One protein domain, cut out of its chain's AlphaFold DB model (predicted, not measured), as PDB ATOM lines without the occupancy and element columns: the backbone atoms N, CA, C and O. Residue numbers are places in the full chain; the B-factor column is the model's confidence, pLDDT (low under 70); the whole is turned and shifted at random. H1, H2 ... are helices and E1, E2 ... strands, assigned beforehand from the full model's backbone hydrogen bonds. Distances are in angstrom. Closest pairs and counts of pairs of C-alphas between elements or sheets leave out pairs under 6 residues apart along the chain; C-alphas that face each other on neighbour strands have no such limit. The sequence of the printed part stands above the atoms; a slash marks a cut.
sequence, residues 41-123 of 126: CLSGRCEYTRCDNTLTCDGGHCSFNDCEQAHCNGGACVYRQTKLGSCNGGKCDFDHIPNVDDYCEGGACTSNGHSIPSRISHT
ATOM      1  N   CYS A  41      50.685  14.288 -24.154       91.06
ATOM      2  CA  CYS A  41      50.153  15.337 -23.293       91.06
ATOM      3  C   CYS A  41      51.099  15.646 -22.121       91.06
ATOM      4  O   CYS A  41      51.085  14.968 -21.091       91.06
ATOM      5  N   LEU A  42      51.879  16.724 -22.256       89.69
ATOM      6  CA  LEU A  42      52.792  17.212 -21.211       89.69
ATOM      7  C   LEU A  42      52.096  18.070 -20.147       89.69
ATOM      8  O   LEU A  42      52.533  18.113 -19.003       89.69
ATOM      9  N   SER A  43      51.018  18.762 -20.518       85.69
ATOM     10  CA  SER A  43      50.272  19.644 -19.609       85.69
ATOM     11  C   SER A  43      49.397  18.875 -18.619       85.69
ATOM     12  O   SER A  43      48.981  19.421 -17.599       85.69
ATOM     13  N   GLY A  44      49.093  17.616 -18.945       88.44
ATOM     14  CA  GLY A  44      48.111  16.813 -18.238       88.44
ATOM     15  C   GLY A  44      46.694  17.277 -18.544       88.44
ATOM     16  O   GLY A  44      46.449  18.108 -19.414       88.44
ATOM     17  N   ARG A  45      45.753  16.697 -17.806       90.50
ATOM     18  CA  ARG A  45      44.301  16.842 -17.954       90.50
ATOM     19  C   ARG A  45      43.834  16.622 -19.397       90.50
ATOM     20  O   ARG A  45      42.960  17.341 -19.854       90.50
ATOM     21  N   CYS A  46      44.400  15.650 -20.112       92.19
ATOM     22  CA  CYS A  46      44.016  15.352 -21.495       92.19
ATOM     23  C   CYS A  46      43.023  14.195 -21.582       92.19
ATOM     24  O   CYS A  46      43.133  13.224 -20.834       92.19
ATOM     25  N   GLU A  47      42.103  14.280 -22.535       93.69
ATOM     26  CA  GLU A  47      41.189  13.205 -22.898       93.69
ATOM     27  C   GLU A  47      41.372  12.804 -24.357       93.69
ATOM     28  O   GLU A  47      41.207  13.614 -25.266       93.69
ATOM     29  N   TYR A  48      41.669  11.527 -24.563       94.12
ATOM     30  CA  TYR A  48      41.755  10.902 -25.872       94.12
ATOM     31  C   TYR A  48      40.595   9.934 -26.047       94.12
ATOM     32  O   TYR A  48      40.240   9.201 -25.123       94.12
ATOM     33  N   THR A  49      39.980   9.932 -27.226       94.56
ATOM     34  CA  THR A  49      38.824   9.080 -27.519       94.56
ATOM     35  C   THR A  49      38.960   8.474 -28.904       94.56
ATOM     36  O   THR A  49      39.148   9.227 -29.860       94.56
ATOM     37  N   ARG A  50      38.786   7.150 -29.024       94.69
ATOM     38  CA  ARG A  50      38.778   6.426 -30.312       94.69
ATOM     39  C   ARG A  50      40.044   6.663 -31.136       94.69
ATOM     40  O   ARG A  50      39.970   7.075 -32.292       94.69
ATOM     41  N   CYS A  51      41.198   6.458 -30.505       93.62
ATOM     42  CA  CYS A  51      42.501   6.620 -31.142       93.62
ATOM     43  C   CYS A  51      43.147   5.259 -31.425       93.62
ATOM     44  O   CYS A  51      43.322   4.454 -30.510       93.62
ATOM     45  N   ASP A  52      43.569   5.048 -32.671       93.75
ATOM     46  CA  ASP A  52      44.233   3.813 -33.124       93.75
ATOM     47  C   ASP A  52      45.770   3.886 -33.011       93.75
ATOM     48  O   ASP A  52      46.492   2.933 -33.275       93.75
ATOM     49  N   ASN A  53      46.313   5.045 -32.641       92.00
ATOM     50  CA  ASN A  53      47.744   5.236 -32.447       92.00
ATOM     51  C   ASN A  53      48.144   5.102 -30.978       92.00
ATOM     52  O   ASN A  53      47.349   5.331 -30.069       92.00
ATOM     53  N   THR A  54      49.426   4.823 -30.752       92.25
ATOM     54  CA  THR A  54      50.028   4.866 -29.420       92.25
ATOM     55  C   THR A  54      50.022   6.297 -28.879       92.25
ATOM     56  O   THR A  54      50.509   7.225 -29.534       92.25
ATOM     57  N   LEU A  55      49.476   6.468 -27.676       93.62
ATOM     58  CA  LEU A  55      49.388   7.743 -26.964       93.62
ATOM     59  C   LEU A  55      50.233   7.719 -25.692       93.62
ATOM     60  O   LEU A  55      50.392   6.680 -25.057       93.62
ATOM     61  N   THR A  56      50.756   8.875 -25.299       92.38
ATOM     62  CA  THR A  56      51.536   9.063 -24.072       92.38
ATOM     63  C   THR A  56      50.985  10.238 -23.266       92.38
ATOM     64  O   THR A  56      50.519  11.242 -23.809       92.38
ATOM     65  N   CYS A  57      51.014  10.117 -21.943       91.44
ATOM     66  CA  CYS A  57      50.698  11.199 -21.028       91.44
ATOM     67  C   CYS A  57      51.746  11.297 -19.923       91.44
ATOM     68  O   CYS A  57      51.828  10.436 -19.043       91.44
ATOM     69  N   ASP A  58      52.493  12.398 -19.948       89.12
ATOM     70  CA  ASP A  58      53.499  12.717 -18.933       89.12
ATOM     71  C   ASP A  58      52.994  13.764 -17.926       89.12
ATOM     72  O   ASP A  58      53.503  13.859 -16.813       89.12
ATOM     73  N   GLY A  59      51.961  14.537 -18.281       80.19
ATOM     74  CA  GLY A  59      51.503  15.689 -17.499       80.19
ATOM     75  C   GLY A  59      50.639  15.391 -16.273       80.19
ATOM     76  O   GLY A  59      50.138  16.304 -15.622       80.19
ATOM     77  N   GLY A  60      50.454  14.121 -15.925       77.94
ATOM     78  CA  GLY A  60      49.975  13.747 -14.601       77.94
ATOM     79  C   GLY A  60      48.469  13.594 -14.420       77.94
ATOM     80  O   GLY A  60      48.070  13.168 -13.352       77.94
ATOM     81  N   HIS A  61      47.607  13.888 -15.394       89.56
ATOM     82  CA  HIS A  61      46.190  13.501 -15.305       89.56
ATOM     83  C   HIS A  61      45.627  13.204 -16.691       89.56
ATOM     84  O   HIS A  61      45.467  14.138 -17.458       89.56
ATOM     85  N   CYS A  62      45.309  11.967 -17.060       91.56
ATOM     86  CA  CYS A  62      44.805  11.689 -18.416       91.56
ATOM     87  C   CYS A  62      43.684  10.656 -18.449       91.56
ATOM     88  O   CYS A  62      43.619   9.772 -17.601       91.56
ATOM     89  N   SER A  63      42.806  10.787 -19.438       92.69
ATOM     90  CA  SER A  63      41.704   9.873 -19.723       92.69
ATOM     91  C   SER A  63      41.890   9.314 -21.130       92.69
ATOM     92  O   SER A  63      42.001  10.070 -22.095       92.69
ATOM     93  N   PHE A  64      41.936   7.993 -21.248       93.50
ATOM     94  CA  PHE A  64      41.999   7.275 -22.516       93.50
ATOM     95  C   PHE A  64      40.727   6.449 -22.652       93.50
ATOM     96  O   PHE A  64      40.453   5.592 -21.811       93.50
ATOM     97  N   ASN A  65      39.929   6.726 -23.678       93.94
ATOM     98  CA  ASN A  65      38.659   6.054 -23.916       93.94
ATOM     99  C   ASN A  65      38.666   5.379 -25.290       93.94
ATOM    100  O   ASN A  65      38.863   6.054 -26.301       93.94
ATOM    101  N   ASP A  66      38.463   4.063 -25.326       92.81
ATOM    102  CA  ASP A  66      38.426   3.266 -26.560       92.81
ATOM    103  C   ASP A  66      39.671   3.499 -27.442       92.81
ATOM    104  O   ASP A  66      39.587   3.858 -28.612       92.81
ATOM    105  N   CYS A  67      40.859   3.423 -26.837       91.62
ATOM    106  CA  CYS A  67      42.132   3.608 -27.539       91.62
ATOM    107  C   CYS A  67      42.839   2.262 -27.761       91.62
ATOM    108  O   CYS A  67      42.691   1.324 -26.974       91.62
ATOM    109  N   GLU A  68      43.652   2.162 -28.812       91.31
ATOM    110  CA  GLU A  68      44.431   0.950 -29.079       91.31
ATOM    111  C   GLU A  68      45.562   0.770 -28.062       91.31
ATOM    112  O   GLU A  68      45.680  -0.294 -27.449       91.31
ATOM    113  N   GLN A  69      46.359   1.815 -27.829       91.06
ATOM    114  CA  GLN A  69      47.471   1.763 -26.885       91.06
ATOM    115  C   GLN A  69      47.711   3.108 -26.195       91.06
ATOM    116  O   GLN A  69      47.799   4.145 -26.853       91.06
ATOM    117  N   ALA A  70      47.876   3.092 -24.870       90.81
ATOM    118  CA  ALA A  70      48.144   4.296 -24.090       90.81
ATOM    119  C   ALA A  70      49.153   4.075 -22.952       90.81
ATOM    120  O   ALA A  70      49.051   3.129 -22.170       90.81
ATOM    121  N   HIS A  71      50.087   5.013 -22.818       90.88
ATOM    122  CA  HIS A  71      51.116   5.035 -21.784       90.88
ATOM    123  C   HIS A  71      50.921   6.232 -20.856       90.88
ATOM    124  O   HIS A  71      50.754   7.366 -21.308       90.88
ATOM    125  N   CYS A  72      50.969   5.988 -19.552       89.44
ATOM    126  CA  CYS A  72      50.906   7.019 -18.531       89.44
ATOM    127  C   CYS A  72      52.132   6.934 -17.630       89.44
ATOM    128  O   CYS A  72      52.342   5.953 -16.915       89.44
ATOM    129  N   ASN A  73      52.925   8.000 -17.650       86.50
ATOM    130  CA  ASN A  73      54.131   8.106 -16.838       86.50
ATOM    131  C   ASN A  73      53.918   8.942 -15.566       86.50
ATOM    132  O   ASN A  73      54.829   9.027 -14.744       86.50
ATOM    133  N   GLY A  74      52.748   9.569 -15.380       72.19
ATOM    134  CA  GLY A  74      52.545  10.539 -14.303       72.19
ATOM    135  C   GLY A  74      51.170  10.531 -13.632       72.19
ATOM    136  O   GLY A  74      50.142  10.295 -14.256       72.19
ATOM    137  N   GLY A  75      51.166  10.941 -12.358       80.56
ATOM    138  CA  GLY A  75      50.017  11.462 -11.605       80.56
ATOM    139  C   GLY A  75      48.808  10.529 -11.483       80.56
ATOM    140  O   GLY A  75      48.859   9.636 -10.646       80.56
ATOM    141  N   ALA A  76      47.703  10.760 -12.199       88.69
ATOM    142  CA  ALA A  76      46.528   9.897 -12.181       88.69
ATOM    143  C   ALA A  76      45.885   9.683 -13.562       88.69
ATOM    144  O   ALA A  76      45.355  10.619 -14.161       88.69
ATOM    145  N   CYS A  77      45.861   8.444 -14.038       89.75
ATOM    146  CA  CYS A  77      45.359   8.097 -15.364       89.75
ATOM    147  C   CYS A  77      44.159   7.162 -15.301       89.75
ATOM    148  O   CYS A  77      44.062   6.322 -14.414       89.75
ATOM    149  N   VAL A  78      43.253   7.312 -16.260       91.50
ATOM    150  CA  VAL A  78      42.060   6.481 -16.397       91.50
ATOM    151  C   VAL A  78      42.052   5.871 -17.787       91.50
ATOM    152  O   VAL A  78      42.147   6.584 -18.784       91.50
ATOM    153  N   TYR A  79      41.913   4.556 -17.842       91.50
ATOM    154  CA  TYR A  79      41.817   3.777 -19.063       91.50
ATOM    155  C   TYR A  79      40.431   3.150 -19.118       91.50
ATOM    156  O   TYR A  79      40.083   2.355 -18.251       91.50
ATOM    157  N   ARG A  80      39.641   3.488 -20.137       91.69
ATOM    158  CA  ARG A  80      38.327   2.891 -20.393       91.69
ATOM    159  C   ARG A  80      38.362   2.187 -21.731       91.69
ATOM    160  O   ARG A  80      38.695   2.820 -22.733       91.69
ATOM    161  N   GLN A  81      38.059   0.890 -21.747       88.94
ATOM    162  CA  GLN A  81      37.991   0.096 -22.986       88.94
ATOM    163  C   GLN A  81      39.269   0.184 -23.847       88.94
ATOM    164  O   GLN A  81      39.240  -0.016 -25.056       88.94
ATOM    165  N   THR A  82      40.406   0.518 -23.233       87.44
ATOM    166  CA  THR A  82      41.684   0.640 -23.935       87.44
ATOM    167  C   THR A  82      42.306  -0.746 -24.044       87.44
ATOM    168  O   THR A  82      42.399  -1.449 -23.037       87.44
ATOM    169  N   LYS A  83      42.725  -1.157 -25.248       86.69
ATOM    170  CA  LYS A  83      43.211  -2.531 -25.475       86.69
ATOM    171  C   LYS A  83      44.529  -2.802 -24.754       86.69
ATOM    172  O   LYS A  83      44.675  -3.860 -24.152       86.69
ATOM    173  N   LEU A  84      45.471  -1.861 -24.829       86.38
ATOM    174  CA  LEU A  84      46.788  -1.947 -24.199       86.38
ATOM    175  C   LEU A  84      47.058  -0.687 -23.367       86.38
ATOM    176  O   LEU A  84      47.092   0.424 -23.896       86.38
ATOM    177  N   GLY A  85      47.273  -0.853 -22.063       84.75
ATOM    178  CA  GLY A  85      47.651   0.231 -21.154       84.75
ATOM    179  C   GLY A  85      49.037  -0.002 -20.560       84.75
ATOM    180  O   GLY A  85      49.461  -1.135 -20.408       84.75
ATOM    181  N   SER A  86      49.763   1.045 -20.194       87.75
ATOM    182  CA  SER A  86      50.920   0.912 -19.299       87.75
ATOM    183  C   SER A  86      50.986   2.122 -18.383       87.75
ATOM    184  O   SER A  86      50.857   3.264 -18.832       87.75
ATOM    185  N   CYS A  87      51.125   1.844 -17.092       87.38
ATOM    186  CA  CYS A  87      51.176   2.800 -16.007       87.38
ATOM    187  C   CYS A  87      52.467   2.604 -15.215       87.38
ATOM    188  O   CYS A  87      52.628   1.626 -14.478       87.38
ATOM    189  N   ASN A  88      53.371   3.569 -15.351       84.75
ATOM    190  CA  ASN A  88      54.696   3.511 -14.738       84.75
ATOM    191  C   ASN A  88      54.736   4.150 -13.341       84.75
ATOM    192  O   ASN A  88      55.681   3.932 -12.583       84.75
ATOM    193  N   GLY A  89      53.713   4.923 -12.965       78.69
ATOM    194  CA  GLY A  89      53.638   5.564 -11.656       78.69
ATOM    195  C   GLY A  89      52.351   6.354 -11.425       78.69
ATOM    196  O   GLY A  89      51.609   6.658 -12.353       78.69
ATOM    197  N   GLY A  90      52.107   6.726 -10.163       83.88
ATOM    198  CA  GLY A  90      50.942   7.526  -9.775       83.88
ATOM    199  C   GLY A  90      49.728   6.689  -9.356       83.88
ATOM    200  O   GLY A  90      49.874   5.744  -8.584       83.88
ATOM    201  N   LYS A  91      48.529   7.076  -9.803       87.50
ATOM    202  CA  LYS A  91      47.242   6.406  -9.570       87.50
ATOM    203  C   LYS A  91      46.607   6.019 -10.903       87.50
ATOM    204  O   LYS A  91      46.199   6.901 -11.646       87.50
ATOM    205  N   CYS A  92      46.481   4.740 -11.209       88.31
ATOM    206  CA  CYS A  92      45.947   4.315 -12.504       88.31
ATOM    207  C   CYS A  92      44.674   3.514 -12.335       88.31
ATOM    208  O   CYS A  92      44.670   2.539 -11.597       88.31
ATOM    209  N   ASP A  93      43.616   3.920 -13.021       90.62
ATOM    210  CA  ASP A  93      42.327   3.248 -12.989       90.62
ATOM    211  C   ASP A  93      42.044   2.587 -14.334       90.62
ATOM    212  O   ASP A  93      42.016   3.248 -15.373       90.62
ATOM    213  N   PHE A  94      41.870   1.275 -14.311       88.94
ATOM    214  CA  PHE A  94      41.615   0.439 -15.469       88.94
ATOM    215  C   PHE A  94      40.170  -0.049 -15.404       88.94
ATOM    216  O   PHE A  94      39.816  -0.919 -14.611       88.94
ATOM    217  N   ASP A  95      39.330   0.526 -16.251       88.56
ATOM    218  CA  ASP A  95      37.905   0.246 -16.323       88.56
ATOM    219  C   ASP A  95      37.612  -0.624 -17.553       88.56
ATOM    220  O   ASP A  95      37.873  -0.236 -18.699       88.56
ATOM    221  N   HIS A  96      37.079  -1.822 -17.307       83.00
ATOM    222  CA  HIS A  96      36.769  -2.842 -18.313       83.00
ATOM    223  C   HIS A  96      37.977  -3.290 -19.159       83.00
ATOM    224  O   HIS A  96      37.873  -3.437 -20.378       83.00
ATOM    225  N   ILE A  97      39.124  -3.544 -18.519       78.19
ATOM    226  CA  ILE A  97      40.336  -4.047 -19.187       78.19
ATOM    227  C   ILE A  97      40.627  -5.486 -18.727       78.19
ATOM    228  O   ILE A  97      40.713  -5.725 -17.522       78.19
ATOM    229  N   PRO A  98      40.771  -6.457 -19.652       66.44
ATOM    230  CA  PRO A  98      40.812  -7.877 -19.301       66.44
ATOM    231  C   PRO A  98      42.117  -8.337 -18.627       66.44
ATOM    232  O   PRO A  98      42.063  -9.275 -17.842       66.44
ATOM    233  N   ASN A  99      43.266  -7.697 -18.894       69.88
ATOM    234  CA  ASN A  99      44.586  -8.170 -18.445       69.88
ATOM    235  C   ASN A  99      45.431  -7.041 -17.834       69.88
ATOM    236  O   ASN A  99      46.272  -6.464 -18.508       69.88
ATOM    237  N   VAL A 100      45.207  -6.706 -16.564       71.25
ATOM    238  CA  VAL A 100      45.796  -5.497 -15.947       71.25
ATOM    239  C   VAL A 100      47.140  -5.745 -15.247       71.25
ATOM    240  O   VAL A 100      47.909  -4.807 -15.030       71.25
ATOM    241  N   ASP A 101      47.461  -7.003 -14.940       66.69
ATOM    242  CA  ASP A 101      48.678  -7.398 -14.208       66.69
ATOM    243  C   ASP A 101      49.982  -7.052 -14.959       66.69
ATOM    244  O   ASP A 101      51.050  -6.883 -14.362       66.69
ATOM    245  N   ASP A 102      49.895  -6.891 -16.281       72.44
ATOM    246  CA  ASP A 102      51.017  -6.504 -17.140       72.44
ATOM    247  C   ASP A 102      51.111  -4.989 -17.356       72.44
ATOM    248  O   ASP A 102      52.119  -4.501 -17.858       72.44
ATOM    249  N   TYR A 103      50.078  -4.240 -16.968       79.25
ATOM    250  CA  TYR A 103      49.950  -2.810 -17.252       79.25
ATOM    251  C   TYR A 103      50.324  -1.935 -16.060       79.25
ATOM    252  O   TYR A 103      50.681  -0.772 -16.238       79.25
ATOM    253  N   CYS A 104      50.252  -2.475 -14.845       84.69
ATOM    254  CA  CYS A 104      50.633  -1.762 -13.634       84.69
ATOM    255  C   CYS A 104      52.114  -2.002 -13.289       84.69
ATOM    256  O   CYS A 104      52.458  -2.877 -12.488       84.69
ATOM    257  N   GLU A 105      53.011  -1.218 -13.885       83.00
ATOM    258  CA  GLU A 105      54.445  -1.301 -13.597       83.00
ATOM    259  C   GLU A 105      54.771  -0.654 -12.243       83.00
ATOM    260  O   GLU A 105      55.446  -1.263 -11.408       83.00
ATOM    261  N   GLY A 106      54.205   0.528 -11.970       74.56
ATOM    262  CA  GLY A 106      54.424   1.284 -10.738       74.56
ATOM    263  C   GLY A 106      53.212   2.110 -10.300       74.56
ATOM    264  O   GLY A 106      52.363   2.479 -11.106       74.56
ATOM    265  N   GLY A 107      53.133   2.428  -9.003       77.00
ATOM    266  CA  GLY A 107      52.058   3.248  -8.428       77.00
ATOM    267  C   GLY A 107      50.912   2.455  -7.787       77.00
ATOM    268  O   GLY A 107      51.051   1.274  -7.467       77.00
ATOM    269  N   ALA A 108      49.799   3.150  -7.544       85.00
ATOM    270  CA  ALA A 108      48.563   2.619  -6.981       85.00
ATOM    271  C   ALA A 108      47.548   2.381  -8.106       85.00
ATOM    272  O   ALA A 108      46.889   3.315  -8.564       85.00
ATOM    273  N   CYS A 109      47.432   1.135  -8.555       86.81
ATOM    274  CA  CYS A 109      46.521   0.772  -9.632       86.81
ATOM    275  C   CYS A 109      45.200   0.229  -9.091       86.81
ATOM    276  O   CYS A 109      45.171  -0.502  -8.099       86.81
ATOM    277  N   THR A 110      44.109   0.555  -9.769       88.69
ATOM    278  CA  THR A 110      42.779  -0.005  -9.564       88.69
ATOM    279  C   THR A 110      42.287  -0.614 -10.866       88.69
ATOM    280  O   THR A 110      42.450  -0.029 -11.927       88.69
ATOM    281  N   SER A 111      41.704  -1.804 -10.797       87.62
ATOM    282  CA  SER A 111      41.014  -2.460 -11.904       87.62
ATOM    283  C   SER A 111      39.563  -2.659 -11.507       87.62
ATOM    284  O   SER A 111      39.286  -3.307 -10.497       87.62
ATOM    285  N   ASN A 112      38.634  -2.069 -12.259       86.44
ATOM    286  CA  ASN A 112      37.196  -2.115 -11.977       86.44
ATOM    287  C   ASN A 112      36.866  -1.768 -10.506       86.44
ATOM    288  O   ASN A 112      36.065  -2.437  -9.856       86.44
ATOM    289  N   GLY A 113      37.543  -0.757  -9.948       83.56
ATOM    290  CA  GLY A 113      37.382  -0.330  -8.552       83.56
ATOM    291  C   GLY A 113      38.138  -1.156  -7.498       83.56
ATOM    292  O   GLY A 113      38.123  -0.788  -6.323       83.56
ATOM    293  N   HIS A 114      38.839  -2.225  -7.879       85.75
ATOM    294  CA  HIS A 114      39.649  -3.044  -6.973       85.75
ATOM    295  C   HIS A 114      41.134  -2.705  -7.094       85.75
ATOM    296  O   HIS A 114      41.690  -2.736  -8.185       85.75
ATOM    297  N   SER A 115      41.804  -2.407  -5.979       85.88
ATOM    298  CA  SER A 115      43.252  -2.179  -5.991       85.88
ATOM    299  C   SER A 115      44.016  -3.444  -6.382       85.88
ATOM    300  O   SER A 115      43.788  -4.505  -5.801       85.88
ATOM    301  N   ILE A 116      44.948  -3.310  -7.325       84.81
ATOM    302  CA  ILE A 116      45.850  -4.378  -7.768       84.81
ATOM    303  C   ILE A 116      47.303  -4.000  -7.441       84.81
ATOM    304  O   ILE A 116      47.648  -2.811  -7.462       84.81
ATOM    305  N   PRO A 117      48.162  -4.974  -7.098       79.50
ATOM    306  CA  PRO A 117      49.565  -4.703  -6.819       79.50
ATOM    307  C   PRO A 117      50.300  -4.267  -8.093       79.50
ATOM    308  O   PRO A 117      50.078  -4.814  -9.169       79.50
ATOM    309  N   SER A 118      51.210  -3.301  -7.961       79.12
ATOM    310  CA  SER A 118      52.157  -2.973  -9.030       79.12
ATOM    311  C   SER A 118      53.316  -3.965  -9.062       79.12
ATOM    312  O   SER A 118      53.720  -4.510  -8.029       79.12
ATOM    313  N   ARG A 119      53.910  -4.159 -10.244       75.06
ATOM    314  CA  ARG A 119      55.067  -5.052 -10.427       75.06
ATOM    315  C   ARG A 119      56.267  -4.650  -9.563       75.06
ATOM    316  O   ARG A 119      56.924  -5.523  -9.001       75.06
ATOM    317  N   ILE A 120      56.504  -3.349  -9.374       59.97
ATOM    318  CA  ILE A 120      57.554  -2.845  -8.468       59.97
ATOM    319  C   ILE A 120      57.223  -3.142  -6.994       59.97
ATOM    320  O   ILE A 120      58.123  -3.424  -6.200       59.97
ATOM    321  N   SER A 121      55.941  -3.163  -6.609       56.31
ATOM    322  CA  SER A 121      55.541  -3.546  -5.248       56.31
ATOM    323  C   SER A 121      55.801  -5.028  -4.951       56.31
ATOM    324  O   SER A 121      56.001  -5.378  -3.793       56.31
ATOM    325  N   HIS A 122      55.841  -5.891  -5.973       50.81
ATOM    326  CA  HIS A 122      56.262  -7.290  -5.828       50.81
ATOM    327  C   HIS A 122      57.774  -7.448  -5.607       50.81
ATOM    328  O   HIS A 122      58.203  -8.464  -5.068       50.81
ATOM    329  N   THR A 123      58.592  -6.466  -5.996       47.34
ATOM    330  CA  THR A 123      60.059  -6.561  -5.903       47.34
ATOM    331  C   THR A 123      60.627  -6.050  -4.576       47.34
ATOM    332  O   THR A 123      61.789  -6.298  -4.283       47.34
TER     333      THR A 123
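AT A GLANCE: This is residues 41 to 123 of the 126 residues of the protein "Uncharacterized protein AlNc14C369G11086" of Albugo laibachii Nc14 (UniProt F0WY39). The chain winds in stacked turns as a solenoid, with E1, E3, E5, E7 and E8 side by side in a sheet along one wall and E2, E4 and E6 in a second sheet along the opposite wall. Past these turns the chain folds back from E8 into E9 as a hairpin, and the small helix H1 lies at that same end of the stack. The printed part has 83 residues with nine named strands and one named helix, in the order E1 to E9 and then H1; the class is mostly strand. The larger sheet runs E1, E3, E5, E7, E8, E9 and is mixed, while the smaller one runs E2, E4, E6 and is parallel throughout. The whole is compact, with a radius of gyration of the C-alphas of 11.2 A and spans of 32 by 25 by 19 A.

HOW THE PARTS SIT: E1, residues 46 to 49, is an edge strand of the larger sheet and the parallel neighbour of E3, residues 61 to 65. Their directions differ by 6 degrees, and N 63 and O 46 are within hydrogen-bond range at 2.8 A. Between them in the chain comes E2, residues 54 to 57, in the other sheet; the closest C-alphas of E1 and E2 are those of Cys 46 and Cys 57, 7.9 A apart. E2 is the parallel neighbour of E4, residues 69 to 72, with N 57 and O 71 2.8 A apart. E5, residues 76 to 80, is parallel to E3, with N 64 and O 78 at 2.8 A. E4 is also the parallel neighbour of E6, residues 84 to 87, an edge strand, with N 70 and O 84 at 2.9 A. E7, residues 91 to 95, is parallel to E5, with N 79 and O 93 at 2.8 A. E8, residues 108 to 111, is parallel to E7, with N 94 and O 110 at 2.8 A. E9, residues 114 to 116, is antiparallel to E8 at 126 degrees between their directions; the two form a hairpin, with N 111 and O 114 at 2.8 A. The two sheets make a sandwich, two sheets face to face, the facing parts 9.2 A centre to centre and their best planes 19 degrees apart. E6 and E8 are only just apart, their closest C-alphas 8.1 A from each other. H1, residues 119 to 123, is not on either sheet; its one O i to N i+4 pair is out of hydrogen-bond range, while both of its O i to N i+3 pairs are within it.

IN THESE COORDINATES: E1 begins with C-alpha 46 at (44.016, 15.352, -21.495) and is 10.1 A long from first to last C-alpha. E3, E5 and E7, with five residues each, measure 13.7 A, 13.6 A and 13.1 A. E2, E4, E6 and E8, with four residues each, measure 10.5 A, 10.5 A, 10.4 A and 10.3 A. E9, three residues, begins with C-alpha 114 at (39.649, -3.044, -6.973). H1 ends with C-alpha 123 at (60.059, -6.561, -5.903).

THE WHOLE: The two C-alphas farthest apart are those of Arg 50 and Thr 123, at 34.9 A. The printed part, residues 41 to 123, has no cut. The link from E7 to E8 is long, residues 96 to 107 with no named element, and the other links are tight. The mean pLDDT of the printed part is 84.7; the model's confidence is under 70 at residues 98 to 99, residue 101 and residues 120 to 123, and the mean for H1 is 58.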